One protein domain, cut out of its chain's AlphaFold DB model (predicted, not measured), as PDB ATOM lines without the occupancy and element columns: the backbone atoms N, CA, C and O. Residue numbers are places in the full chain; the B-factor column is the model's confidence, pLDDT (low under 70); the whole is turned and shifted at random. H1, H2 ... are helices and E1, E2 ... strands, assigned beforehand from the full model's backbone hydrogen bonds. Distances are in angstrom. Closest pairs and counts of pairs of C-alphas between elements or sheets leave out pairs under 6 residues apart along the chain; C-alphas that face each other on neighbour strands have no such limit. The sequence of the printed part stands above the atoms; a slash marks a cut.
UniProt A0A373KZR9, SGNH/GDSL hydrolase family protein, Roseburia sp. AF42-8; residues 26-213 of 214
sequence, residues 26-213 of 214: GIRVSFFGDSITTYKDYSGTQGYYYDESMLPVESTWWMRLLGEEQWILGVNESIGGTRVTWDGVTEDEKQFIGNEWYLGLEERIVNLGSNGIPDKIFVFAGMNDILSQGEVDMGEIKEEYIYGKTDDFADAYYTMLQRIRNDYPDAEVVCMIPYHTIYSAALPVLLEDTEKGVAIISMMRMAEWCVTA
ATOM      1  N   GLY A  26     253.182  97.329 254.860       87.00
ATOM      2  CA  GLY A  26     252.041  98.228 255.017       87.00
ATOM      3  C   GLY A  26     251.436  98.187 256.417       87.00
ATOM      4  O   GLY A  26     251.644  97.237 257.159       87.00
ATOM      5  N   ILE A  27     250.677  99.230 256.767       96.31
ATOM      6  CA  ILE A  27     249.976  99.316 258.055       96.31
ATOM      7  C   ILE A  27     248.804  98.329 258.044       96.31
ATOM      8  O   ILE A  27     247.856  98.498 257.266       96.31
ATOM      9  N   ARG A  28     248.868  97.307 258.900       97.50
ATOM     10  CA  ARG A  28     247.810  96.311 259.098       97.50
ATOM     11  C   ARG A  28     246.832  96.781 260.164       97.50
ATOM     12  O   ARG A  28     247.222  97.140 261.273       97.50
ATOM     13  N   VAL A  29     245.548  96.735 259.835       98.38
ATOM     14  CA  VAL A  29     244.491  97.288 260.682       98.38
ATOM     15  C   VAL A  29     243.438  96.236 260.978       98.38
ATOM     16  O   VAL A  29     242.742  95.779 260.070       98.38
ATOM     17  N   SER A  30     243.298  95.888 262.252       98.44
ATOM     18  CA  SER A  30     242.241  95.001 262.736       98.44
ATOM     19  C   SER A  30     241.077  95.806 263.318       98.44
ATOM     20  O   SER A  30     241.240  96.925 263.809       98.44
ATOM     21  N   PHE A  31     239.881  95.234 263.251       97.94
ATOM     22  CA  PHE A  31     238.639  95.843 263.716       97.94
ATOM     23  C   PHE A  31     238.009  94.956 264.777       97.94
ATOM     24  O   PHE A  31     237.910  93.745 264.597       97.94
ATOM     25  N   PHE A  32     237.563  95.566 265.868       96.25
ATOM     26  CA  PHE A  32     236.927  94.882 266.978       96.25
ATOM     27  C   PHE A  32     235.641  95.601 267.349       96.25
ATOM     28  O   PHE A  32     235.666  96.757 267.773       96.25
ATOM     29  N   GLY A  33     234.495  94.960 267.144       94.62
ATOM     30  CA  GLY A  33     233.242  95.684 267.274       94.62
ATOM     31  C   GLY A  33     231.984  94.841 267.246       94.62
ATOM     32  O   GLY A  33     231.998  93.622 267.442       94.62
ATOM     33  N   ASP A  34     230.884  95.548 267.021       91.94
ATOM     34  CA  ASP A  34     229.537  95.002 266.962       91.94
ATOM     35  C   ASP A  34     228.948  95.035 265.538       91.94
ATOM     36  O   ASP A  34     229.669  95.118 264.538       91.94
ATOM     37  N   SER A  35     227.616  94.972 265.441       91.81
ATOM     38  CA  SER A  35     226.832  94.960 264.203       91.81
ATOM     39  C   SER A  35     227.276  96.005 263.178       91.81
ATOM     40  O   SER A  35     227.313  95.688 261.989       91.81
ATOM     41  N   ILE A  36     227.641  97.218 263.614       92.56
ATOM     42  CA  ILE A  36     228.006  98.341 262.726       92.56
ATOM     43  C   ILE A  36     229.249  98.015 261.880       92.56
ATOM     44  O   ILE A  36     229.413  98.532 260.772       92.56
ATOM     45  N   THR A  37     230.116  97.137 262.380       95.88
ATOM     46  CA  THR A  37     231.405  96.799 261.761       95.88
ATOM     47  C   THR A  37     231.390  95.419 261.095       95.88
ATOM     48  O   THR A  37     232.317  95.075 260.365       95.88
ATOM     49  N   THR A  38     230.324  94.630 261.270       95.75
ATOM     50  CA  THR A  38     230.207  93.297 260.651       95.75
ATOM     51  C   THR A  38     230.051  93.342 259.132       95.75
ATOM     52  O   THR A  38     229.514  94.296 258.584       95.75
ATOM     53  N   TYR A  39     230.461  92.288 258.432       96.94
ATOM     54  CA  TYR A  39     230.062  92.031 257.047       96.94
ATOM     55  C   TYR A  39     230.284  90.551 256.732       96.94
ATOM     56  O   TYR A  39     231.318  89.986 257.097       96.94
ATOM     57  N   LYS A  40     229.321  89.905 256.072       94.50
ATOM     58  CA  LYS A  40     229.406  88.477 255.750       94.50
ATOM     59  C   LYS A  40     230.679  88.155 254.958       94.50
ATOM     60  O   LYS A  40     231.000  88.851 254.005       94.50
ATOM     61  N   ASP A  41     231.380  87.094 255.357       91.81
ATOM     62  CA  ASP A  41     232.651  86.623 254.777       91.81
ATOM     63  C   ASP A  41     233.873  87.533 255.035       91.81
ATOM     64  O   ASP A  41     234.981  87.195 254.627       91.81
ATOM     65  N   TYR A  42     233.696  88.648 255.755       94.00
ATOM     66  CA  TYR A  42     234.779  89.566 256.125       94.00
ATOM     67  C   TYR A  42     234.937  89.764 257.632       94.00
ATOM     68  O   TYR A  42     236.019  90.163 258.053       94.00
ATOM     69  N   SER A  43     233.897  89.521 258.434       88.88
ATOM     70  CA  SER A  43     233.966  89.599 259.896       88.88
ATOM     71  C   SER A  43     233.876  88.227 260.579       88.88
ATOM     72  O   SER A  43     233.780  87.211 259.891       88.88
ATOM     73  N   GLY A  44     233.920  88.204 261.919       73.94
ATOM     74  CA  GLY A  44     233.861  87.002 262.763       73.94
ATOM     75  C   GLY A  44     232.725  86.036 262.408       73.94
ATOM     76  O   GLY A  44     231.821  86.373 261.664       73.94
ATOM     77  N   THR A  45     232.745  84.817 262.940       71.12
ATOM     78  CA  THR A  45     232.040  83.650 262.362       71.12
ATOM     79  C   THR A  45     230.509  83.738 262.249       71.12
ATOM     80  O   THR A  45     229.913  82.937 261.519       71.12
ATOM     81  N   GLN A  46     229.857  84.694 262.912       79.06
ATOM     82  CA  GLN A  46     228.403  84.847 262.925       79.06
ATOM     83  C   GLN A  46     227.951  86.271 263.290       79.06
ATOM     84  O   GLN A  46     228.753  87.145 263.604       79.06
ATOM     85  N   GLY A  47     226.632  86.497 263.275       80.19
ATOM     86  CA  GLY A  47     226.035  87.770 263.691       80.19
ATOM     87  C   GLY A  47     226.192  88.896 262.666       80.19
ATOM     88  O   GLY A  47     226.141  90.063 263.035       80.19
ATOM     89  N   TYR A  48     226.399  88.579 261.388       87.12
ATOM     90  CA  TYR A  48     226.551  89.584 260.335       87.12
ATOM     91  C   TYR A  48     225.269  90.395 260.133       87.12
ATOM     92  O   TYR A  48     224.194  89.826 259.939       87.12
ATOM     93  N   TYR A  49     225.395  91.720 260.121       90.12
ATOM     94  CA  TYR A  49     224.294  92.634 259.816       90.12
ATOM     95  C   TYR A  49     224.267  93.050 258.337       90.12
ATOM     96  O   TYR A  49     223.209  93.367 257.795       90.12
ATOM     97  N   TYR A  50     225.427  93.024 257.678       94.12
ATOM     98  CA  TYR A  50     225.604  93.434 256.288       94.12
ATOM     99  C   TYR A  50     226.092  92.276 255.409       94.12
ATOM    100  O   TYR A  50     226.894  91.446 255.840       94.12
ATOM    101  N   ASP A  51     225.625  92.248 254.163       95.31
ATOM    102  CA  ASP A  51     226.106  91.374 253.093       95.31
ATOM    103  C   ASP A  51     225.927  92.052 251.720       95.31
ATOM    104  O   ASP A  51     225.407  93.172 251.631       95.31
ATOM    105  N   GLU A  52     226.334  91.364 250.646       94.62
ATOM    106  CA  GLU A  52     226.293  91.892 249.274       94.62
ATOM    107  C   GLU A  52     224.888  92.273 248.789       94.62
ATOM    108  O   GLU A  52     224.751  93.108 247.895       94.62
ATOM    109  N   SER A  53     223.840  91.685 249.374       95.81
ATOM    110  CA  SER A  53     222.455  91.978 249.005       95.81
ATOM    111  C   SER A  53     221.985  93.325 249.557       95.81
ATOM    112  O   SER A  53     221.072  93.931 248.991       95.81
ATOM    113  N   MET A  54     222.614  93.807 250.638       95.31
ATOM    114  CA  MET A  54     222.298  95.090 251.263       95.31
ATOM    115  C   MET A  54     223.218  96.211 250.773       95.31
ATOM    116  O   MET A  54     222.734  97.287 250.414       95.31
ATOM    117  N   LEU A  55     224.531  95.977 250.762       95.25
ATOM    118  CA  LEU A  55     225.519  96.927 250.253       95.25
ATOM    119  C   LEU A  55     226.823  96.215 249.870       95.25
ATOM    120  O   LEU A  55     227.172  95.211 250.484       95.25
ATOM    121  N   PRO A  56     227.593  96.745 248.907       95.56
ATOM    122  CA  PRO A  56     228.943  96.254 248.649       95.56
ATOM    123  C   PRO A  56     229.862  96.513 249.854       95.56
ATOM    124  O   PRO A  56     229.742  97.545 250.523       95.56
ATOM    125  N   VAL A  57     230.789  95.586 250.124       96.25
ATOM    126  CA  VAL A  57     231.692  95.637 251.289       96.25
ATOM    127  C   VAL A  57     232.536  96.910 251.306       96.25
ATOM    128  O   VAL A  57     232.759  97.501 252.359       96.25
ATOM    129  N   GLU A  58     232.892  97.421 250.128       95.88
ATOM    130  CA  GLU A  58     233.655  98.652 249.923       95.88
ATOM    131  C   GLU A  58     232.899  99.914 250.356       95.88
ATOM    132  O   GLU A  58     233.492 100.987 250.427       95.88
ATOM    133  N   SER A  59     231.591  99.821 250.623       95.81
ATOM    134  CA  SER A  59     230.799 100.933 251.165       95.81
ATOM    135  C   SER A  59     230.754 100.962 252.691       95.81
ATOM    136  O   SER A  59     230.286 101.954 253.254       95.81
ATOM    137  N   THR A  60     231.238  99.917 253.369       96.62
ATOM    138  CA  THR A  60     231.368  99.929 254.831       96.62
ATOM    139  C   THR A  60     232.375 100.991 255.269       96.62
ATOM    140  O   THR A  60     233.335 101.295 254.558       96.62
ATOM    141  N   TRP A  61     232.162 101.580 256.447       95.88
ATOM    142  CA  TRP A  61     233.030 102.647 256.953       95.88
ATOM    143  C   TRP A  61     234.495 102.192 257.048       95.88
ATOM    144  O   TRP A  61     235.399 102.943 256.687       95.88
ATOM    145  N   TRP A  62     234.714 100.944 257.467       97.00
ATOM    146  CA  TRP A  62     236.036 100.378 257.695       97.00
ATOM    147  C   TRP A  62     236.752 100.048 256.383       97.00
ATOM    148  O   TRP A  62     237.912 100.418 256.236       97.00
ATOM    149  N   MET A  63     236.080  99.476 255.375       97.31
ATOM    150  CA  MET A  63     236.715  99.283 254.060       97.31
ATOM    151  C   MET A  63     237.028 100.597 253.356       97.31
ATOM    152  O   MET A  63     238.060 100.706 252.692       97.31
ATOM    153  N   ARG A  64     236.155 101.602 253.493       97.19
ATOM    154  CA  ARG A  64     236.418 102.936 252.945       97.19
ATOM    155  C   ARG A  64     237.654 103.552 253.580       97.19
ATOM    156  O   ARG A  64     238.521 104.012 252.848       97.19
ATOM    157  N   LEU A  65     237.755 103.488 254.907       96.38
ATOM    158  CA  LEU A  65     238.921 103.959 255.646       96.38
ATOM    159  C   LEU A  65     240.206 103.259 255.182       96.38
ATOM    160  O   LEU A  65     241.177 103.929 254.846       96.38
ATOM    161  N   LEU A  66     240.195 101.925 255.084       96.56
ATOM    162  CA  LEU A  66     241.343 101.166 254.577       96.56
ATOM    163  C   LEU A  66     241.743 101.597 253.162       96.56
ATOM    164  O   LEU A  66     242.925 101.759 252.872       96.56
ATOM    165  N   GLY A  67     240.763 101.786 252.274       94.19
ATOM    166  CA  GLY A  67     241.005 102.198 250.893       94.19
ATOM    167  C   GLY A  67     241.542 103.625 250.767       94.19
ATOM    168  O   GLY A  67     242.417 103.866 249.936       94.19
ATOM    169  N   GLU A  68     241.034 104.554 251.579       94.94
ATOM    170  CA  GLU A  68     241.461 105.958 251.612       94.94
ATOM    171  C   GLU A  68     242.895 106.097 252.151       94.94
ATOM    172  O   GLU A  68     243.700 106.813 251.554       94.94
ATOM    173  N   GLU A  69     243.241 105.345 253.200       94.75
ATOM    174  CA  GLU A  69     244.569 105.368 253.838       94.75
ATOM    175  C   GLU A  69     245.577 104.385 253.213       94.75
ATOM    176  O   GLU A  69     246.748 104.347 253.591       94.75
ATOM    177  N   GLN A  70     245.136 103.585 252.238       94.56
ATOM    178  CA  GLN A  70     245.925 102.516 251.613       94.56
ATOM    179  C   GLN A  70     246.457 101.481 252.626       94.56
ATOM    180  O   GLN A  70     247.544 100.926 252.451       94.56
ATOM    181  N   TRP A  71     245.686 101.222 253.680       96.38
ATOM    182  CA  TRP A  71     245.998 100.241 254.716       96.38
ATOM    183  C   TRP A  71     245.582  98.825 254.323       96.38
ATOM    184  O   TRP A  71     244.761  98.603 253.428       96.38
ATOM    185  N   ILE A  72     246.161  97.852 255.018       96.50
ATOM    186  CA  ILE A  72     245.915  96.430 254.807       96.50
ATOM    187  C   ILE A  72     244.892  95.957 255.836       96.50
ATOM    188  O   ILE A  72     245.032  96.213 257.033       96.50
ATOM    189  N   LEU A  73     243.863  95.249 255.370       96.75
ATOM    190  CA  LEU A  73     242.893  94.614 256.254       96.75
ATOM    191  C   LEU A  73     243.590  93.527 257.093       96.75
ATOM    192  O   LEU A  73     244.108  92.551 256.551       96.75
ATOM    193  N   GLY A  74     243.583  93.713 258.410       97.12
ATOM    194  CA  GLY A  74     243.872  92.685 259.404       97.12
ATOM    195  C   GLY A  74     242.656  91.786 259.617       97.12
ATOM    196  O   GLY A  74     242.013  91.356 258.660       97.12
ATOM    197  N   VAL A  75     242.326  91.482 260.868       97.12
ATOM    198  CA  VAL A  75     241.127  90.706 261.216       97.12
ATOM    199  C   VAL A  75     239.999  91.656 261.592       97.12
ATOM    200  O   VAL A  75     240.198  92.577 262.378       97.12
ATOM    201  N   ASN A  76     238.799  91.431 261.060       97.56
ATOM    202  CA  ASN A  76     237.589  92.087 261.545       97.56
ATOM    203  C   ASN A  76     236.852  91.142 262.506       97.56
ATOM    204  O   ASN A  76     235.966  90.382 262.123       97.56
ATOM    205  N   GLU A  77     237.215  91.189 263.779       96.06
ATOM    206  CA  GLU A  77     236.642  90.363 264.842       96.06
ATOM    207  C   GLU A  77     235.341  90.984 265.386       96.06
ATOM    208  O   GLU A  77     235.132  91.121 266.590       96.06
ATOM    209  N   SER A  78     234.443  91.410 264.494       95.12
ATOM    210  CA  SER A  78     233.145  91.981 264.875       95.12
ATOM    211  C   SER A  78     232.035  90.937 264.867       95.12
ATOM    212  O   SER A  78     231.961  90.117 263.951       95.12
ATOM    213  N   ILE A  79     231.141  91.006 265.858       92.50
ATOM    214  CA  ILE A  79     229.971  90.123 265.985       92.50
ATOM    215  C   ILE A  79     228.736  90.986 266.252       92.50
ATOM    216  O   ILE A  79     228.729  91.829 267.143       92.50
ATOM    217  N   GLY A  80     227.660  90.807 265.490       90.31
ATOM    218  CA  GLY A  80     226.443  91.587 265.703       90.31
ATOM    219  C   GLY A  80     225.868  91.382 267.097       90.31
ATOM    220  O   GLY A  80     225.930  90.286 267.634       90.31
ATOM    221  N   GLY A  81     225.314  92.431 267.699       87.31
ATOM    222  CA  GLY A  81     224.618  92.340 268.985       87.31
ATOM    223  C   GLY A  81     225.486  92.015 270.208       87.31
ATOM    224  O   GLY A  81     224.914  91.828 271.277       87.31
ATOM    225  N   THR A  82     226.818  91.931 270.092       89.88
ATOM    226  CA  THR A  82     227.683  91.686 271.259       89.88
ATOM    227  C   THR A  82     227.805  92.918 272.160       89.88
ATOM    228  O   THR A  82     227.830  94.058 271.684       89.88
ATOM    229  N   ARG A  83     227.870  92.678 273.472       91.69
ATOM    230  CA  ARG A  83     228.163  93.682 274.500       91.69
ATOM    231  C   ARG A  83     229.637  93.648 274.884       91.69
ATOM    232  O   ARG A  83     230.320  92.628 274.753       91.69
ATOM    233  N   VAL A  84     230.121  94.768 275.408       93.75
ATOM    234  CA  VAL A  84     231.406  94.796 276.118       93.75
ATOM    235  C   VAL A  84     231.270  94.067 277.457       93.75
ATOM    236  O   VAL A  84     232.177  93.332 277.850       93.75
ATOM    237  N   THR A  85     230.129  94.241 278.124       93.31
ATOM    238  CA  THR A  85     229.815  93.626 279.416       93.31
ATOM    239  C   THR A  85     229.424  92.150 279.326       93.31
ATOM    240  O   THR A  85     228.810  91.690 278.362       93.31
ATOM    241  N   TRP A  86     229.751  91.417 280.389       92.31
ATOM    242  CA  TRP A  86     229.239  90.088 280.701       92.31
ATOM    243  C   TRP A  86     229.223  89.891 282.220       92.31
ATOM    244  O   TRP A  86     230.261  89.950 282.882       92.31
ATOM    245  N   ASP A  87     228.040  89.642 282.769       86.31
ATOM    246  CA  ASP A  87     227.785  89.519 284.211       86.31
ATOM    247  C   ASP A  87     228.065  88.114 284.780       86.31
ATOM    248  O   ASP A  87     227.834  87.850 285.961       86.31
ATOM    249  N   GLY A  88     228.544  87.188 283.947       84.25
ATOM    250  CA  GLY A  88     228.829  85.816 284.353       84.25
ATOM    251  C   GLY A  88     227.630  84.863 284.312       84.25
ATOM    252  O   GLY A  88     227.824  83.665 284.534       84.25
ATOM    253  N   VAL A  89     226.406  85.353 284.070       80.50
ATOM    254  CA  VAL A  89     225.172  84.551 284.219       80.50
ATOM    255  C   VAL A  89     224.106  84.792 283.148       80.50
ATOM    256  O   VAL A  89     223.257  83.924 282.950       80.50
ATOM    257  N   THR A  90     224.120  85.936 282.467       74.44
ATOM    258  CA  THR A  90     223.146  86.279 281.432       74.44
ATOM    259  C   THR A  90     223.532  85.634 280.106       74.44
ATOM    260  O   THR A  90     224.589  85.907 279.538       74.44
ATOM    261  N   GLU A  91     222.617  84.809 279.604       70.00
ATOM    262  CA  GLU A  91     222.585  84.295 278.238       70.00
ATOM    263  C   GLU A  91     221.306  84.870 277.601       70.00
ATOM    264  O   GLU A  91     220.202  84.591 278.073       70.00
ATOM    265  N   ASP A  92     221.432  85.741 276.596       64.00
ATOM    266  CA  ASP A  92     220.283  86.351 275.904       64.00
ATOM    267  C   ASP A  92     220.131  85.731 274.507       64.00
ATOM    268  O   ASP A  92     221.103  85.537 273.787       64.00
ATOM    269  N   GLU A  93     218.901  85.431 274.092       59.78
ATOM    270  CA  GLU A  93     218.615  84.985 272.722       59.78
ATOM    271  C   GLU A  93     218.581  86.159 271.725       59.78
ATOM    272  O   GLU A  93     218.680  85.958 270.512       59.78
ATOM    273  N   LYS A  94     218.397  87.395 272.212       59.19
ATOM    274  CA  LYS A  94     218.274  88.612 271.390       59.19
ATOM    275  C   LYS A  94     219.606  89.287 271.101       59.19
ATOM    276  O   LYS A  94     219.695  90.060 270.146       59.19
ATOM    277  N   GLN A  95     220.606  89.049 271.935       68.38
ATOM    278  CA  GLN A  95     221.935  89.629 271.835       68.38
ATOM    279  C   GLN A  95     222.957  88.516 272.021       68.38
ATOM    280  O   GLN A  95     222.728  87.601 272.801       68.38
ATOM    281  N   PHE A  96     224.095  88.589 271.333       73.75
ATOM    282  CA  PHE A  96     225.179  87.635 271.558       73.75
ATOM    283  C   PHE A  96     225.910  88.026 272.850       73.75
ATOM    284  O   PHE A  96     226.961  88.664 272.825       73.75
ATOM    285  N   ILE A  97     225.285  87.695 273.981       69.50
ATOM    286  CA  ILE A  97     225.786  87.892 275.343       69.50
ATOM    287  C   ILE A  97     226.015  86.507 275.939       69.50
ATOM    288  O   ILE A  97     225.149  85.638 275.870       69.50
ATOM    289  N   GLY A  98     227.203  86.301 276.493       74.62
ATOM    290  CA  GLY A  98     227.648  85.035 277.055       74.62
ATOM    291  C   GLY A  98     229.166  85.037 277.169       74.62
ATOM    292  O   GLY A  98     229.827  85.896 276.572       74.62
ATOM    293  N   ASN A  99     229.715  84.081 277.917       79.62
ATOM    294  CA  ASN A  99     231.162  83.979 278.129       79.62
ATOM    295  C   ASN A  99     231.917  83.927 276.796       79.62
ATOM    296  O   ASN A  99     232.986  84.500 276.662       79.62
ATOM    297  N   GLU A 100     231.340  83.268 275.799       83.38
ATOM    298  CA  GLU A 100     231.937  83.079 274.483       83.38
ATOM    299  C   GLU A 100     231.727  84.259 273.512       83.38
ATOM    300  O   GLU A 100     232.344  84.285 272.446       83.38
ATOM    301  N   TRP A 101     230.875  85.235 273.854       85.88
ATOM    302  CA  TRP A 101     230.450  86.275 272.910       85.88
ATOM    303  C   TRP A 101     230.875  87.692 273.270       85.88
ATOM    304  O   TRP A 101     230.981  88.509 272.354       85.88
ATOM    305  N   TYR A 102     231.112  88.023 274.542       90.00
ATOM    306  CA  TYR A 102     231.433  89.404 274.930       90.00
ATOM    307  C   TYR A 102     232.775  89.869 274.341       90.00
ATOM    308  O   TYR A 102     233.688  89.067 274.127       90.00
ATOM    309  N   LEU A 103     232.910  91.166 274.039       90.88
ATOM    310  CA  LEU A 103     234.136  91.676 273.400       90.88
ATOM    311  C   LEU A 103     235.379  91.510 274.274       90.88
ATOM    312  O   LEU A 103     236.471  91.332 273.762       90.88
ATOM    313  N   GLY A 104     235.264  91.558 275.595       90.69
ATOM    314  CA  GLY A 104     236.443  91.421 276.445       90.69
ATOM    315  C   GLY A 104     237.103  90.037 276.403       90.69
ATOM    316  O   GLY A 104     238.167  89.904 277.002       90.69
ATOM    317  N   LEU A 105     236.505  89.020 275.768       92.44
ATOM    318  CA  LEU A 105     236.990  87.638 275.789       92.44
ATOM    319  C   LEU A 105     238.400  87.494 275.185       92.44
ATOM    320  O   LEU A 105     238.669  87.970 274.083       92.44
ATOM    321  N   GLU A 106     239.288  86.793 275.898       93.12
ATOM    322  CA  GLU A 106     240.708  86.653 275.535       93.12
ATOM    323  C   GLU A 106     240.892  85.998 274.165       93.12
ATOM    324  O   GLU A 106     241.659  86.496 273.346       93.12
ATOM    325  N   GLU A 107     240.137  84.944 273.861       93.19
ATOM    326  CA  GLU A 107     240.229  84.238 272.583       93.19
ATOM    327  C   GLU A 107     239.886  85.139 271.390       93.19
ATOM    328  O   GLU A 107     240.504  85.018 270.330       93.19
ATOM    329  N   ARG A 108     238.934  86.067 271.559       93.94
ATOM    330  CA  ARG A 108     238.584  87.038 270.512       93.94
ATOM    331  C   ARG A 108     239.688  88.070 270.333       93.94
ATOM    332  O   ARG A 108     240.034  88.396 269.203       93.94
ATOM    333  N   ILE A 109     240.280  88.535 271.431       96.44
ATOM    334  CA  ILE A 109     241.399  89.480 271.384       96.44
ATOM    335  C   ILE A 109     242.593  88.839 270.682       96.44
ATOM    336  O   ILE A 109     243.066  89.414 269.710       96.44
ATOM    337  N   VAL A 110     242.989  87.618 271.054       96.00
ATOM    338  CA  VAL A 110     244.065  86.863 270.380       96.00
ATOM    339  C   VAL A 110     243.794  86.688 268.879       96.00
ATOM    340  O   VAL A 110     244.725  86.694 268.066       96.00
ATOM    341  N   ASN A 111     242.524  86.550 268.480       95.44
ATOM    342  CA  ASN A 111     242.164  86.399 267.074       95.44
ATOM    343  C   ASN A 111     242.420  87.664 266.239       95.44
ATOM    344  O   ASN A 111     242.571  87.542 265.026       95.44
ATOM    345  N   LEU A 112     242.550  88.856 266.839       96.88
ATOM    346  CA  LEU A 112     242.820  90.106 266.107       96.88
ATOM    347  C   LEU A 112     244.132  90.074 265.309       96.88
ATOM    348  O   LEU A 112     244.288  90.854 264.369       96.88
ATOM    349  N   GLY A 113     245.057  89.183 265.670       96.31
ATOM    350  CA  GLY A 113     246.342  88.985 264.999       96.31
ATOM    351  C   GLY A 113     246.459  87.690 264.196       96.31
ATOM    352  O   GLY A 113     247.563  87.342 263.774       96.31
ATOM    353  N   SER A 114     245.369  86.939 263.990       95.12
ATOM    354  CA  SER A 114     245.442  85.590 263.399       95.12
ATOM    355  C   SER A 114     245.865  85.564 261.926       95.12
ATOM    356  O   SER A 114     246.349  84.537 261.452       95.12
ATOM    357  N   ASN A 115     245.757  86.694 261.216       93.56
ATOM    358  CA  ASN A 115     246.277  86.867 259.857       93.56
ATOM    359  C   ASN A 115     247.505  87.797 259.774       93.56
ATOM    360  O   ASN A 115     247.844  88.266 258.689       93.56
ATOM    361  N   GLY A 116     248.164  88.061 260.905       94.44
ATOM    362  CA  GLY A 116     249.289  88.986 261.034       94.44
ATOM    363  C   GLY A 116     249.071  89.974 262.178       94.44
ATOM    364  O   GLY A 116     247.940  90.371 262.447       94.44
ATOM    365  N   ILE A 117     250.152  90.374 262.851       96.12
ATOM    366  CA  ILE A 117     250.089  91.309 263.984       96.12
ATOM    367  C   ILE A 117     249.597  92.676 263.477       96.12
ATOM    368  O   ILE A 117     250.193  93.199 262.533       96.12
ATOM    369  N   PRO A 118     248.519  93.248 264.044       97.75
ATOM    370  CA  PRO A 118     248.033  94.558 263.636       97.75
ATOM    371  C   PRO A 118     248.941  95.680 264.146       97.75
ATOM    372  O   PRO A 118     249.360  95.672 265.301       97.75
ATOM    373  N   ASP A 119     249.160  96.689 263.308       97.94
ATOM    374  CA  ASP A 119     249.753  97.971 263.705       97.94
ATOM    375  C   ASP A 119     248.704  98.904 264.328       97.94
ATOM    376  O   ASP A 119     249.031  99.829 265.072       97.94
ATOM    377  N   LYS A 120     247.423  98.693 264.000       97.94
ATOM    378  CA  LYS A 120     246.303  99.496 264.498       97.94
ATOM    379  C   LYS A 120     245.079  98.630 264.763       97.94
ATOM    380  O   LYS A 120     244.754  97.741 263.975       97.94
ATOM    381  N   ILE A 121     244.374  98.917 265.852       98.38
ATOM    382  CA  ILE A 121     243.136  98.237 266.235       98.38
ATOM    383  C   ILE A 121     242.047  99.287 266.448       98.38
ATOM    384  O   ILE A 121     242.132 100.112 267.360       98.38
ATOM    385  N   PHE A 122     241.006  99.244 265.618       97.69
ATOM    386  CA  PHE A 122     239.799 100.037 265.838       97.69
ATOM    387  C   PHE A 122     238.823  99.262 266.711       97.69
ATOM    388  O   PHE A 122     238.320  98.217 266.303       97.69
ATOM    389  N   VAL A 123     238.523  99.801 267.886       96.88
ATOM    390  CA  VAL A 123     237.510  99.273 268.798       96.88
ATOM    391  C   VAL A 123     236.251 100.117 268.657       96.88
ATOM    392  O   VAL A 123     236.196 101.232 269.174       96.88
ATOM    393  N   PHE A 124     235.237  99.599 267.963       94.56
ATOM    394  CA  PHE A 124     233.940 100.261 267.818       94.56
ATOM    395  C   PHE A 124     232.855  99.423 268.496       94.56
ATOM    396  O   PHE A 124     232.254  98.538 267.885       94.56
ATOM    397  N   ALA A 125     232.666  99.678 269.790       90.31
ATOM    398  CA  ALA A 125     231.884  98.830 270.680       90.31
ATOM    399  C   ALA A 125     231.213  99.636 271.796       90.31
ATOM    400  O   ALA A 125     231.679 100.715 272.156       90.31
ATOM    401  N   GLY A 126     230.147  99.077 272.369       90.56
ATOM    402  CA  GLY A 126     229.359  99.686 273.445       90.56
ATOM    403  C   GLY A 126     227.935 100.063 273.038       90.56
ATOM    404  O   GLY A 126     227.138 100.424 273.897       90.56
ATOM    405  N   MET A 127     227.574  99.929 271.753       89.00
ATOM    406  CA  MET A 127     226.212 100.202 271.279       89.00
ATOM    407  C   MET A 127     225.175  99.374 272.041       89.00
ATOM    408  O   MET A 127     224.161  99.903 272.485       89.00
ATOM    409  N   ASN A 128     225.418  98.069 272.177       89.31
ATOM    410  CA  ASN A 128     224.459  97.142 272.777       89.31
ATOM    411  C   ASN A 128     224.377  97.287 274.302       89.31
ATOM    412  O   ASN A 128     223.315  97.039 274.872       89.31
ATOM    413  N   ASP A 129     225.463  97.736 274.937       90.69
ATOM    414  CA  ASP A 129     225.497  98.117 276.346       90.69
ATOM    415  C   ASP A 129     224.624  99.359 276.582       90.69
ATOM    416  O   ASP A 129     223.720  99.324 277.414       90.69
ATOM    417  N   ILE A 130     224.795 100.415 275.776       88.19
ATOM    418  CA  ILE A 130     224.017 101.661 275.902       88.19
ATOM    419  C   ILE A 130     222.538 101.446 275.529       88.19
ATOM    420  O   ILE A 130     221.624 101.908 276.212       88.19
ATOM    421  N   LEU A 131     222.260 100.683 274.465       86.31
ATOM    422  CA  LEU A 131     220.890 100.368 274.040       86.31
ATOM    423  C   LEU A 131     220.130  99.448 275.005       86.31
ATOM    424  O   LEU A 131     218.930  99.228 274.802       86.31
ATOM    425  N   SER A 132     220.786  98.934 276.046       80.94
ATOM    426  CA  SER A 132     220.147  98.140 277.097       80.94
ATOM    427  C   SER A 132     219.177  98.951 277.973       80.94
ATOM    428  O   SER A 132     218.447  98.367 278.765       80.94
ATOM    429  N   GLN A 133     219.116 100.282 277.810       75.06
ATOM    430  CA  GLN A 133     218.148 101.166 278.482       75.06
ATOM    431  C   GLN A 133     218.192 101.058 280.018       75.06
ATOM    432  O   GLN A 133     217.154 101.065 280.684       75.06
ATOM    433  N   GLY A 134     219.404 100.982 280.574       70.44
ATOM    434  CA  GLY A 134     219.650 100.919 282.017       70.44
ATOM    435  C   GLY A 134     219.662  99.508 282.611       70.44
ATOM    436  O   GLY A 134     219.748  99.376 283.830       70.44
ATOM    437  N   GLU A 135     219.573  98.457 281.790       81.19
ATOM    438  CA  GLU A 135     219.829  97.084 282.248       81.19
ATOM    439  C   GLU A 135     221.322  96.829 282.492       81.19
ATOM    440  O   GLU A 135     221.670  96.060 283.386       81.19
ATOM    441  N   VAL A 136     222.201  97.473 281.719       87.94
ATOM    442  CA  VAL A 136     223.649  97.452 281.948       87.94
ATOM    443  C   VAL A 136     224.036  98.579 282.897       87.94
ATOM    444  O   VAL A 136     223.695  99.740 282.674       87.94
ATOM    445  N   ASP A 137     224.795  98.243 283.941       92.44
ATOM    446  CA  ASP A 137     225.466  99.248 284.757       92.44
ATOM    447  C   ASP A 137     226.631  99.847 283.961       92.44
ATOM    448  O   ASP A 137     227.580  99.156 283.589       92.44
ATOM    449  N   MET A 138     226.571 101.150 283.696       91.75
ATOM    450  CA  MET A 138     227.648 101.852 283.002       91.75
ATOM    451  C   MET A 138     228.906 102.048 283.870       91.75
ATOM    452  O   MET A 138     229.928 102.506 283.361       91.75
ATOM    453  N   GLY A 139     228.849 101.747 285.171       91.88
ATOM    454  CA  GLY A 139     229.943 101.939 286.124       91.88
ATOM    455  C   GLY A 139     230.120 103.402 286.543       91.88
ATOM    456  O   GLY A 139     229.249 104.240 286.323       91.88
ATOM    457  N   GLU A 140     231.246 103.756 287.161       91.06
ATOM    458  CA  GLU A 140     231.557 105.139 287.563       91.06
ATOM    459  C   GLU A 140     232.777 105.688 286.812       91.06
ATOM    460  O   GLU A 140     233.675 104.949 286.405       91.06
ATOM    461  N   ILE A 141     232.835 107.014 286.661       88.75
ATOM    462  CA  ILE A 141     234.039 107.701 286.184       88.75
ATOM    463  C   ILE A 141     235.015 107.783 287.361       88.75
ATOM    464  O   ILE A 141     234.741 108.469 288.346       88.75
ATOM    465  N   LYS A 142     236.152 107.093 287.264       87.38
ATOM    466  CA  LYS A 142     237.139 106.968 288.347       87.38
ATOM    467  C   LYS A 142     238.560 106.899 287.786       87.38
ATOM    468  O   LYS A 142     238.756 106.681 286.596       87.38
ATOM    469  N   GLU A 143     239.552 107.126 288.645       81.88
ATOM    470  CA  GLU A 143     240.970 107.088 288.251       81.88
ATOM    471  C   GLU A 143     241.501 105.656 288.082       81.88
ATOM    472  O   GLU A 143     242.422 105.435 287.299       81.88
ATOM    473  N   GLU A 144     240.916 104.685 288.790       87.62
ATOM    474  CA  GLU A 144     241.348 103.287 288.786       87.62
ATOM    475  C   GLU A 144     240.172 102.343 288.511       87.62
ATOM    476  O   GLU A 144     239.138 102.396 289.182       87.62
ATOM    477  N   TYR A 145     240.353 101.451 287.541       93.62
ATOM    478  CA  TYR A 145     239.397 100.420 287.140       93.62
ATOM    479  C   TYR A 145     239.911  99.027 287.515       93.62
ATOM    480  O   TYR A 145     241.109  98.827 287.727       93.62
ATOM    481  N   ILE A 146     239.000  98.061 287.632       94.75
ATOM    482  CA  ILE A 146     239.314  96.708 288.100       94.75
ATOM    483  C   ILE A 146     239.514  95.788 286.895       94.75
ATOM    484  O   ILE A 146     238.564  95.438 286.202       94.75
ATOM    485  N   TYR A 147     240.756  95.353 286.670       94.56
ATOM    486  CA  TYR A 147     241.061  94.343 285.654       94.56
ATOM    487  C   TYR A 147     240.346  93.016 285.953       94.56
ATOM    488  O   TYR A 147     240.413  92.509 287.075       94.56
ATOM    489  N   GLY A 148     239.721  92.428 284.933       92.56
ATOM    490  CA  GLY A 148     239.050  91.129 285.000       92.56
ATOM    491  C   GLY A 148     237.598  91.192 285.474       92.56
ATOM    492  O   GLY A 148     236.927  90.163 285.474       92.56
ATOM    493  N   LYS A 149     237.102  92.371 285.860       94.12
ATOM    494  CA  LYS A 149     235.694  92.584 286.191       94.12
ATOM    495  C   LYS A 149     234.945  93.037 284.935       94.12
ATOM    496  O   LYS A 149     235.403  93.941 284.244       94.12
ATOM    497  N   THR A 150     233.828  92.380 284.624       93.56
ATOM    498  CA  THR A 150     233.126  92.529 283.336       93.56
ATOM    499  C   THR A 150     231.625  92.798 283.460       93.56
ATOM    500  O   THR A 150     230.946  92.909 282.445       93.56
ATOM    501  N   ASP A 151     231.095  92.900 284.677       92.38
ATOM    502  CA  ASP A 151     229.664  93.057 284.976       92.38
ATOM    503  C   ASP A 151     229.165  94.514 284.915       92.38
ATOM    504  O   ASP A 151     227.957  94.733 284.853       92.38
ATOM    505  N   ASP A 152     230.068  95.498 284.853       94.44
ATOM    506  CA  ASP A 152     229.765  96.886 284.480       94.44
ATOM    507  C   ASP A 152     230.615  97.355 283.296       94.44
ATOM    508  O   ASP A 152     231.727  96.868 283.069       94.44
ATOM    509  N   PHE A 153     230.089  98.315 282.532       94.12
ATOM    510  CA  PHE A 153     230.713  98.796 281.301       94.12
ATOM    511  C   PHE A 153     232.120  99.339 281.531       94.12
ATOM    512  O   PHE A 153     233.014  99.089 280.724       94.12
ATOM    513  N   ALA A 154     232.339 100.080 282.617       94.81
ATOM    514  CA  ALA A 154     233.594 100.778 282.833       94.81
ATOM    515  C   ALA A 154     234.743  99.802 283.122       94.81
ATOM    516  O   ALA A 154     235.794  99.873 282.477       94.81
ATOM    517  N   ASP A 155     234.536  98.865 284.049       95.56
ATOM    518  CA  ASP A 155     235.527  97.836 284.369       95.56
ATOM    519  C   ASP A 155     235.671  96.815 283.207       95.56
ATOM    520  O   ASP A 155     236.792  96.392 282.892       95.56
ATOM    521  N   ALA A 156     234.588  96.499 282.477       95.56
ATOM    522  CA  ALA A 156     234.633  95.611 281.307       95.56
ATOM    523  C   ALA A 156     235.444  96.207 280.145       95.56
ATOM    524  O   ALA A 156     236.320  95.541 279.583       95.56
ATOM    525  N   TYR A 157     235.197  97.477 279.806       95.75
ATOM    526  CA  TYR A 157     235.922  98.177 278.744       95.75
ATOM    527  C   TYR A 157     237.399  98.345 279.115       95.75
ATOM    528  O   TYR A 157     238.277  98.115 278.282       95.75
ATOM    529  N   TYR A 158     237.691  98.655 280.386       95.50
ATOM    530  CA  TYR A 158     239.059  98.666 280.907       95.50
ATOM    531  C   TYR A 158     239.753  97.314 280.712       95.50
ATOM    532  O   TYR A 158     240.871  97.258 280.197       95.50
ATOM    533  N   THR A 159     239.082  96.226 281.094       95.62
ATOM    534  CA  THR A 159     239.604  94.859 280.970       95.62
ATOM    535  C   THR A 159     239.899  94.499 279.516       95.62
ATOM    536  O   THR A 159     240.983  93.993 279.222       95.62
ATOM    537  N   MET A 160     238.981  94.815 278.596       96.44
ATOM    538  CA  MET A 160     239.171  94.622 277.156       96.44
ATOM    539  C   MET A 160     240.411  95.372 276.645       96.44
ATOM    540  O   MET A 160     241.266  94.771 275.996       96.44
ATOM    541  N   LEU A 161     240.557  96.662 276.969       96.38
ATOM    542  CA  LEU A 161     241.709  97.457 276.523       96.38
ATOM    543  C   LEU A 161     243.036  96.970 277.114       96.38
ATOM    544  O   LEU A 161     244.052  96.971 276.421       96.38
ATOM    545  N   GLN A 162     243.042  96.547 278.379       95.88
ATOM    546  CA  GLN A 162     244.230  95.969 279.016       95.88
ATOM    547  C   GLN A 162     244.661  94.676 278.327       95.88
ATOM    548  O   GLN A 162     245.838  94.512 278.027       95.88
ATOM    549  N   ARG A 163     243.713  93.787 278.018       96.94
ATOM    550  CA  ARG A 163     243.985  92.558 277.261       96.94
ATOM    551  C   ARG A 163     244.549  92.866 275.870       96.94
ATOM    552  O   ARG A 163     245.605  92.345 275.534       96.94
ATOM    553  N   ILE A 164     243.933  93.789 275.123       97.38
ATOM    554  CA  ILE A 164     244.441  94.228 273.808       97.38
ATOM    555  C   ILE A 164     245.883  94.735 273.914       97.38
ATOM    556  O   ILE A 164     246.725  94.346 273.116       97.38
ATOM    557  N   ARG A 165     246.194  95.577 274.904       95.06
ATOM    558  CA  ARG A 165     247.547  96.129 275.088       95.06
ATOM    559  C   ARG A 165     248.576  95.101 275.548       95.06
ATOM    560  O   ARG A 165     249.759  95.278 275.274       95.06
ATOM    561  N   ASN A 166     248.149  94.067 276.265       96.12
ATOM    562  CA  ASN A 166     249.036  92.980 276.666       96.12
ATOM    563  C   ASN A 166     249.426  92.116 275.462       96.12
ATOM    564  O   ASN A 166     250.595  91.749 275.339       96.12
ATOM    565  N   ASP A 167     248.473  91.843 274.570       97.31
ATOM    566  CA  ASP A 167     248.688  90.983 273.401       97.31
ATOM    567  C   ASP A 167     249.291  91.747 272.209       97.31
ATOM    568  O   ASP A 167     250.084  91.190 271.449       97.31
ATOM    569  N   TYR A 168     248.967  93.038 272.075       97.38
ATOM    570  CA  TYR A 168     249.402  93.929 270.991       97.38
ATOM    571  C   TYR A 168     249.986  95.244 271.540       97.38
ATOM    572  O   TYR A 168     249.413  96.316 271.334       97.38
ATOM    573  N   PRO A 169     251.132  95.197 272.247       96.12
ATOM    574  CA  PRO A 169     251.694  96.365 272.935       96.12
ATOM    575  C   PRO A 169     252.154  97.488 271.997       96.12
ATOM    576  O   PRO A 169     252.209  98.641 272.419       96.12
ATOM    577  N   ASP A 170     252.476  97.155 270.745       96.00
ATOM    578  CA  ASP A 170     252.950  98.106 269.735       96.00
ATOM    579  C   ASP A 170     251.818  98.643 268.838       96.00
ATOM    580  O   ASP A 170     252.052  99.542 268.031       96.00
ATOM    581  N   ALA A 171     250.595  98.112 268.969       96.75
ATOM    582  CA  ALA A 171     249.464  98.534 268.153       96.75
ATOM    583  C   ALA A 171     248.852  99.845 268.667       96.75
ATOM    584  O   ALA A 171     248.587 100.016 269.861       96.75
ATOM    585  N   GLU A 172     248.528 100.752 267.749       96.31
ATOM    586  CA  GLU A 172     247.719 101.928 268.062       96.31
ATOM    587  C   GLU A 172     246.251 101.518 268.244       96.31
ATOM    588  O   GLU A 172     245.621 100.987 267.328       96.31
ATOM    589  N   VAL A 173     245.680 101.794 269.418       96.06
ATOM    590  CA  VAL A 173     244.279 101.474 269.723       96.06
ATOM    591  C   VAL A 173     243.415 102.729 269.626       96.06
ATOM    592  O   VAL A 173     243.599 103.689 270.384       96.06
ATOM    593  N   VAL A 174     242.439 102.695 268.714       94.44
ATOM    594  CA  VAL A 174     241.472 103.777 268.486       94.44
ATOM    595  C   VAL A 174     240.096 103.330 268.961       94.44
ATOM    596  O   VAL A 174     239.526 102.383 268.423       94.44
ATOM    597  N   CYS A 175     239.547 104.029 269.953       93.50
ATOM    598  CA  CYS A 175     238.230 103.725 270.500       93.50
ATOM    599  C   CYS A 175     237.160 104.626 269.880       93.50
ATOM    600  O   CYS A 175     237.302 105.849 269.803       93.50
ATOM    601  N   MET A 176     236.061 104.010 269.470       90.56
ATOM    602  CA  MET A 176     234.907 104.669 268.877       90.56
ATOM    603  C   MET A 176     233.656 104.277 269.657       90.56
ATOM    604  O   MET A 176     233.425 103.098 269.927       90.56
ATOM    605  N   ILE A 177     232.847 105.278 270.001       85.06
ATOM    606  CA  ILE A 177     231.551 105.097 270.659       85.06
ATOM    607  C   ILE A 177     230.467 105.661 269.744       85.06
ATOM    608  O   ILE A 177     230.646 106.753 269.185       85.06
ATOM    609  N   PRO A 178     229.355 104.931 269.554       77.44
ATOM    610  CA  PRO A 178     228.275 105.395 268.701       77.44
ATOM    611  C   PRO A 178     227.610 106.614 269.335       77.44
ATOM    612  O   PRO A 178     227.322 106.626 270.530       77.44
ATOM    613  N   TYR A 179     227.342 107.638 268.531       72.06
ATOM    614  CA  TYR A 179     226.578 108.795 268.979       72.06
ATOM    615  C   TYR A 179     225.111 108.650 268.570       72.06
ATOM    616  O   TYR A 179     224.780 108.540 267.387       72.06
ATOM    617  N   HIS A 180     224.200 108.646 269.543       68.50
ATOM    618  CA  HIS A 180     222.783 108.446 269.257       68.50
ATOM    619  C   HIS A 180     222.104 109.712 268.726       68.50
ATOM    620  O   HIS A 180     222.064 110.753 269.377       68.50
ATOM    621  N   THR A 181     221.456 109.578 267.570       57.22
ATOM    622  CA  THR A 181     220.533 110.584 267.009       57.22
ATOM    623  C   THR A 181     219.091 110.065 266.913       57.22
ATOM    624  O   THR A 181     218.237 110.666 266.258       57.22
ATOM    625  N   ILE A 182     218.790 108.942 267.576       59.62
ATOM    626  CA  ILE A 182     217.496 108.257 267.484       59.62
ATOM    627  C   ILE A 182     216.432 109.025 268.281       59.62
ATOM    628  O   ILE A 182     216.549 109.198 269.491       59.62
ATOM    629  N   TYR A 183     215.332 109.413 267.633       56.53
ATOM    630  CA  TYR A 183     214.150 109.924 268.331       56.53
ATOM    631  C   TYR A 183     213.442 108.782 269.074       56.53
ATOM    632  O   TYR A 183     212.639 108.050 268.498       56.53
ATOM    633  N   SER A 184     213.744 108.636 270.363       68.06
ATOM    634  CA  SER A 184     213.126 107.666 271.272       68.06
ATOM    635  C   SER A 184     212.697 108.352 272.569       68.06
ATOM    636  O   SER A 184     213.326 109.315 273.002       68.06
ATOM    637  N   ALA A 185     211.660 107.837 273.235       72.62
ATOM    638  CA  ALA A 185     211.332 108.255 274.603       72.62
ATOM    639  C   ALA A 185     212.482 107.957 275.589       72.62
ATOM    640  O   ALA A 185     212.603 108.633 276.605       72.62
ATOM    641  N   ALA A 186     213.344 106.992 275.252       77.06
ATOM    642  CA  ALA A 186     214.554 106.661 275.997       77.06
ATOM    643  C   ALA A 186     215.754 107.575 275.671       77.06
ATOM    644  O   ALA A 186     216.795 107.432 276.300       77.06
ATOM    645  N   LEU A 187     215.632 108.517 274.720       79.56
ATOM    646  CA  LEU A 187     216.745 109.368 274.274       79.56
ATOM    647  C   LEU A 187     217.502 110.065 275.423       79.56
ATOM    648  O   LEU A 187     218.724 110.080 275.352       79.56
ATOM    649  N   PRO A 188     216.856 110.596 276.484       82.75
ATOM    650  CA  PRO A 188     217.598 111.195 277.595       82.75
ATOM    651  C   PRO A 188     218.565 110.220 278.281       82.75
ATOM    652  O   PRO A 188     219.709 110.585 278.511       82.75
ATOM    653  N   VAL A 189     218.124 108.983 278.543       82.00
ATOM    654  CA  VAL A 189     218.957 107.940 279.171       82.00
ATOM    655  C   VAL A 189     220.077 107.515 278.223       82.00
ATOM    656  O   VAL A 189     221.230 107.451 278.621       82.00
ATOM    657  N   LEU A 190     219.763 107.325 276.937       83.44
ATOM    658  CA  LEU A 190     220.760 106.949 275.929       83.44
ATOM    659  C   LEU A 190     221.858 108.011 275.762       83.44
ATOM    660  O   LEU A 190     223.022 107.665 275.576       83.44
ATOM    661  N   LEU A 191     221.503 109.302 275.811       83.44
ATOM    662  CA  LEU A 191     222.480 110.393 275.761       83.44
ATOM    663  C   LEU A 191     223.350 110.421 277.019       83.44
ATOM    664  O   LEU A 191     224.562 110.549 276.892       83.44
ATOM    665  N   GLU A 192     222.753 110.252 278.202       85.75
ATOM    666  CA  GLU A 192     223.493 110.184 279.467       85.75
ATOM    667  C   GLU A 192     224.500 109.025 279.468       85.75
ATOM    668  O   GLU A 192     225.683 109.237 279.738       85.75
ATOM    669  N   ASP A 193     224.071 107.824 279.077       85.88
ATOM    670  CA  ASP A 193     224.940 106.647 278.993       85.88
ATOM    671  C   ASP A 193     226.039 106.816 277.931       85.88
ATOM    672  O   ASP A 193     227.188 106.430 278.161       85.88
ATOM    673  N   THR A 194     225.736 107.464 276.798       83.75
ATOM    674  CA  THR A 194     226.739 107.793 275.768       83.75
ATOM    675  C   THR A 194     227.789 108.761 276.303       83.75
ATOM    676  O   THR A 194     228.989 108.508 276.180       83.75
ATOM    677  N   GLU A 195     227.361 109.871 276.912       86.38
ATOM    678  CA  GLU A 195     228.259 110.873 277.495       86.38
ATOM    679  C   GLU A 195     229.136 110.251 278.587       86.38
ATOM    680  O   GLU A 195     230.346 110.500 278.644       86.38
ATOM    681  N   LYS A 196     228.547 109.378 279.409       86.06
ATOM    682  CA  LYS A 196     229.252 108.639 280.452       86.06
ATOM    683  C   LYS A 196     230.275 107.665 279.869       86.06
ATOM    684  O   LYS A 196     231.420 107.672 280.317       86.06
ATOM    685  N   GLY A 197     229.912 106.894 278.843       81.19
ATOM    686  CA  GLY A 197     230.826 105.992 278.136       81.19
ATOM    687  C   GLY A 197     232.019 106.729 277.517       81.19
ATOM    688  O   GLY A 197     233.168 106.329 277.714       81.19
ATOM    689  N   VAL A 198     231.773 107.865 276.854       85.62
ATOM    690  CA  VAL A 198     232.833 108.727 276.300       85.62
ATOM    691  C   VAL A 198     233.763 109.245 277.402       85.62
ATOM    692  O   VAL A 198     234.986 109.222 277.236       85.62
ATOM    693  N   ALA A 199     233.215 109.690 278.536       84.44
ATOM    694  CA  ALA A 199     234.012 110.186 279.656       84.44
ATOM    695  C   ALA A 199     234.871 109.081 280.295       84.44
ATOM    696  O   ALA A 199     236.052 109.308 280.561       84.44
ATOM    697  N   ILE A 200     234.303 107.887 280.483       85.44
ATOM    698  CA  ILE A 200     234.998 106.689 280.975       85.44
ATOM    699  C   ILE A 200     236.202 106.370 280.081       85.44
ATOM    700  O   ILE A 200     237.334 106.309 280.561       85.44
ATOM    701  N   ILE A 201     235.990 106.253 278.768       83.06
ATOM    702  CA  ILE A 201     237.052 105.892 277.815       83.06
ATOM    703  C   ILE A 201     238.118 106.989 277.731       83.06
ATOM    704  O   ILE A 201     239.314 106.697 277.697       83.06
ATOM    705  N   SER A 202     237.710 108.258 277.775       83.88
ATOM    706  CA  SER A 202     238.642 109.393 277.782       83.88
ATOM    707  C   SER A 202     239.524 109.413 279.036       83.88
ATOM    708  O   SER A 202     240.708 109.748 278.963       83.88
ATOM    709  N   MET A 203     238.974 109.026 280.192       80.81
ATOM    710  CA  MET A 203     239.721 108.942 281.451       80.81
ATOM    711  C   MET A 203     240.723 107.795 281.472       80.81
ATOM    712  O   MET A 203     241.748 107.902 282.146       80.81
ATOM    713  N   MET A 204     240.481 106.732 280.702       78.31
ATOM    714  CA  MET A 204     241.345 105.559 280.709       78.31
ATOM    715  C   MET A 204     242.776 105.854 280.247       78.31
ATOM    716  O   MET A 204     243.644 105.047 280.540       78.31
ATOM    717  N   ARG A 205     243.088 106.978 279.575       62.97
ATOM    718  CA  ARG A 205     244.439 107.296 279.025       62.97
ATOM    719  C   ARG A 205     245.075 106.146 278.220       62.97
ATOM    720  O   ARG A 205     246.287 106.117 278.002       62.97
ATOM    721  N   MET A 206     244.255 105.179 277.817       57.97
ATOM    722  CA  MET A 206     244.648 103.936 277.166       57.97
ATOM    723  C   MET A 206     244.227 103.888 275.695       57.97
ATOM    724  O   MET A 206     244.705 103.047 274.938       57.97
ATOM    725  N   ALA A 207     243.350 104.793 275.286       50.06
ATOM    726  CA  ALA A 207     243.072 105.072 273.891       50.06
ATOM    727  C   ALA A 207     243.817 106.355 273.526       50.06
ATOM    728  O   ALA A 207     243.791 107.319 274.299       50.06
ATOM    729  N   GLU A 208     244.489 106.376 272.377       46.78
ATOM    730  CA  GLU A 208     245.123 107.612 271.903       46.78
ATOM    731  C   GLU A 208     244.068 108.646 271.489       46.78
ATOM    732  O   GLU A 208     244.287 109.849 271.633       46.78
ATOM    733  N   TRP A 209     242.888 108.175 271.060       46.28
ATOM    734  CA  TRP A 209     241.755 108.997 270.643       46.28
ATOM    735  C   TRP A 209     240.425 108.298 270.968       46.28
ATOM    736  O   TRP A 209     240.262 107.109 270.693       46.28
ATOM    737  N   CYS A 210     239.466 109.047 271.526       48.56
ATOM    738  CA  CYS A 210     238.057 108.656 271.618       48.56
ATOM    739  C   CYS A 210     237.258 109.574 270.689       48.56
ATOM    740  O   CYS A 210     237.214 110.785 270.913       48.56
ATOM    741  N   VAL A 211     236.650 109.019 269.639       52.66
ATOM    742  CA  VAL A 211     235.875 109.795 268.656       52.66
ATOM    743  C   VAL A 211     234.417 109.349 268.689       52.66
ATOM    744  O   VAL A 211     234.116 108.156 268.665       52.66
ATOM    745  N   THR A 212     233.499 110.313 268.735       43.19
ATOM    746  CA  THR A 212     232.066 110.069 268.536       43.19
ATOM    747  C   THR A 212     231.790 109.923 267.042       43.19
ATOM    748  O   THR A 212     232.026 110.869 266.287       43.19
ATOM    749  N   ALA A 213     231.289 108.766 266.610       45.25
ATOM    750  CA  ALA A 213     230.855 108.549 265.229       45.25
ATOM    751  C   ALA A 213     229.331 108.729 265.133       45.25
ATOM    752  O   ALA A 213     228.592 108.124 265.915       45.25
TER     753      ALA A 213
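Overview. This is residues 26 to 213 of the 214 residues of the protein "SGNH/GDSL hydrolase family protein" of Roseburia sp. AF42-8 (UniProt A0A373KZR9). A strongly twisted wall of five parallel strands has helices on both faces: H1 covers the E2 and E1 end of one face, and H5 packs over E4 and E5 on the opposite face, with H4 meeting H5 and the short H2 meeting H4. Two long links with no named element make loops that reach far from the middle: residues 34 to 60, after E1, have C-alphas 6 to 25 A from the mean of all C-alphas, and residues 77 to 105, after E2, 7 to 21 A. The printed part has 188 residues, with elements in the order E1 H1 E2 H2 E3 H3 H4 E4 H5 E5; the sheet runs E2 E1 E3 E4 E5. The class is mixed, helices and strands, with under half of the residues, 79 of 188, in named elements. The whole is compact, with a radius of gyration of the C-alphas of 15.6 A and spans of 39 by 37 by 29 A.

Along the chain. Find C-alpha 28 at (247.810, 96.311, 259.098); from there E1 runs 16.7 A to residue 33. Next come H1, residues 61 to 69, 12.3 A long, and E2, residues 72 to 76. H2 is residues 106 to 111, E3 is 120 to 124 and H3 is 127 to 130. H4 begins at C-alpha 153 at (230.713, 98.796, 281.301) and runs 21.1 A to residue 167. E4, residues 172 to 178, spans 19.8 A, and H5, residues 187 to 203, 24.1 A. E5, residues 209 to 213, ends at C-alpha 213 at (230.855, 108.549, 265.229).

Arrangement. Start at E1, parallel to E2 at 26 degrees, with N 31 and O 75 2.8 A apart. On its other side is E3, parallel at 17 degrees, with N 32 and O 122 2.8 A apart. E3 and E4 are parallel at 16 degrees, with N 123 and O 174 2.8 A apart; E4 and E5 at 31 degrees, with N 175 and O 209 3.2 A apart. E1, H1, E2, then E3, H3 H4, E4, then E4, H5, E5 are strand-helix-strand units, parallel neighbours joined through helices; E2, H2, E3 is a split one, with E1 between. Each crossover is right-handed. H1 is on the sheet at a height of 9.7 A; H5 is on the opposite face at 9.6 A, along the strands. H4 and H5 touch at Ala 154 and Ile 200, C-alphas 6.4 A apart, at 38 degrees, only just steep, the same way. H2 touches H4, the closest C-alphas being those of Ile 109 and Ile 164, 6.1 A apart. H3 only just touches H5, with 3 pairs of C-alphas within 8 A, the closest those of Ile 130 and Asp 193, 5.9 A apart. H2 and H3 only graze the sheet. In H1, H2, H4 and H5 every O i to N i+4 pair is within hydrogen-bond range; H3 is too short for one.

Size, cuts and confidence. The two C-alphas farthest apart, those of Gly 26 and Ala 185, are 46.3 A apart. The printed part has no cut. The links E1 to H1, E2 to H2 and H3 to H4 are long. The mean pLDDT of the printed part is 87.4; look for values under 70 at residues 92 to 95, 97, 180 to 184 and 205 to 213, which include E5.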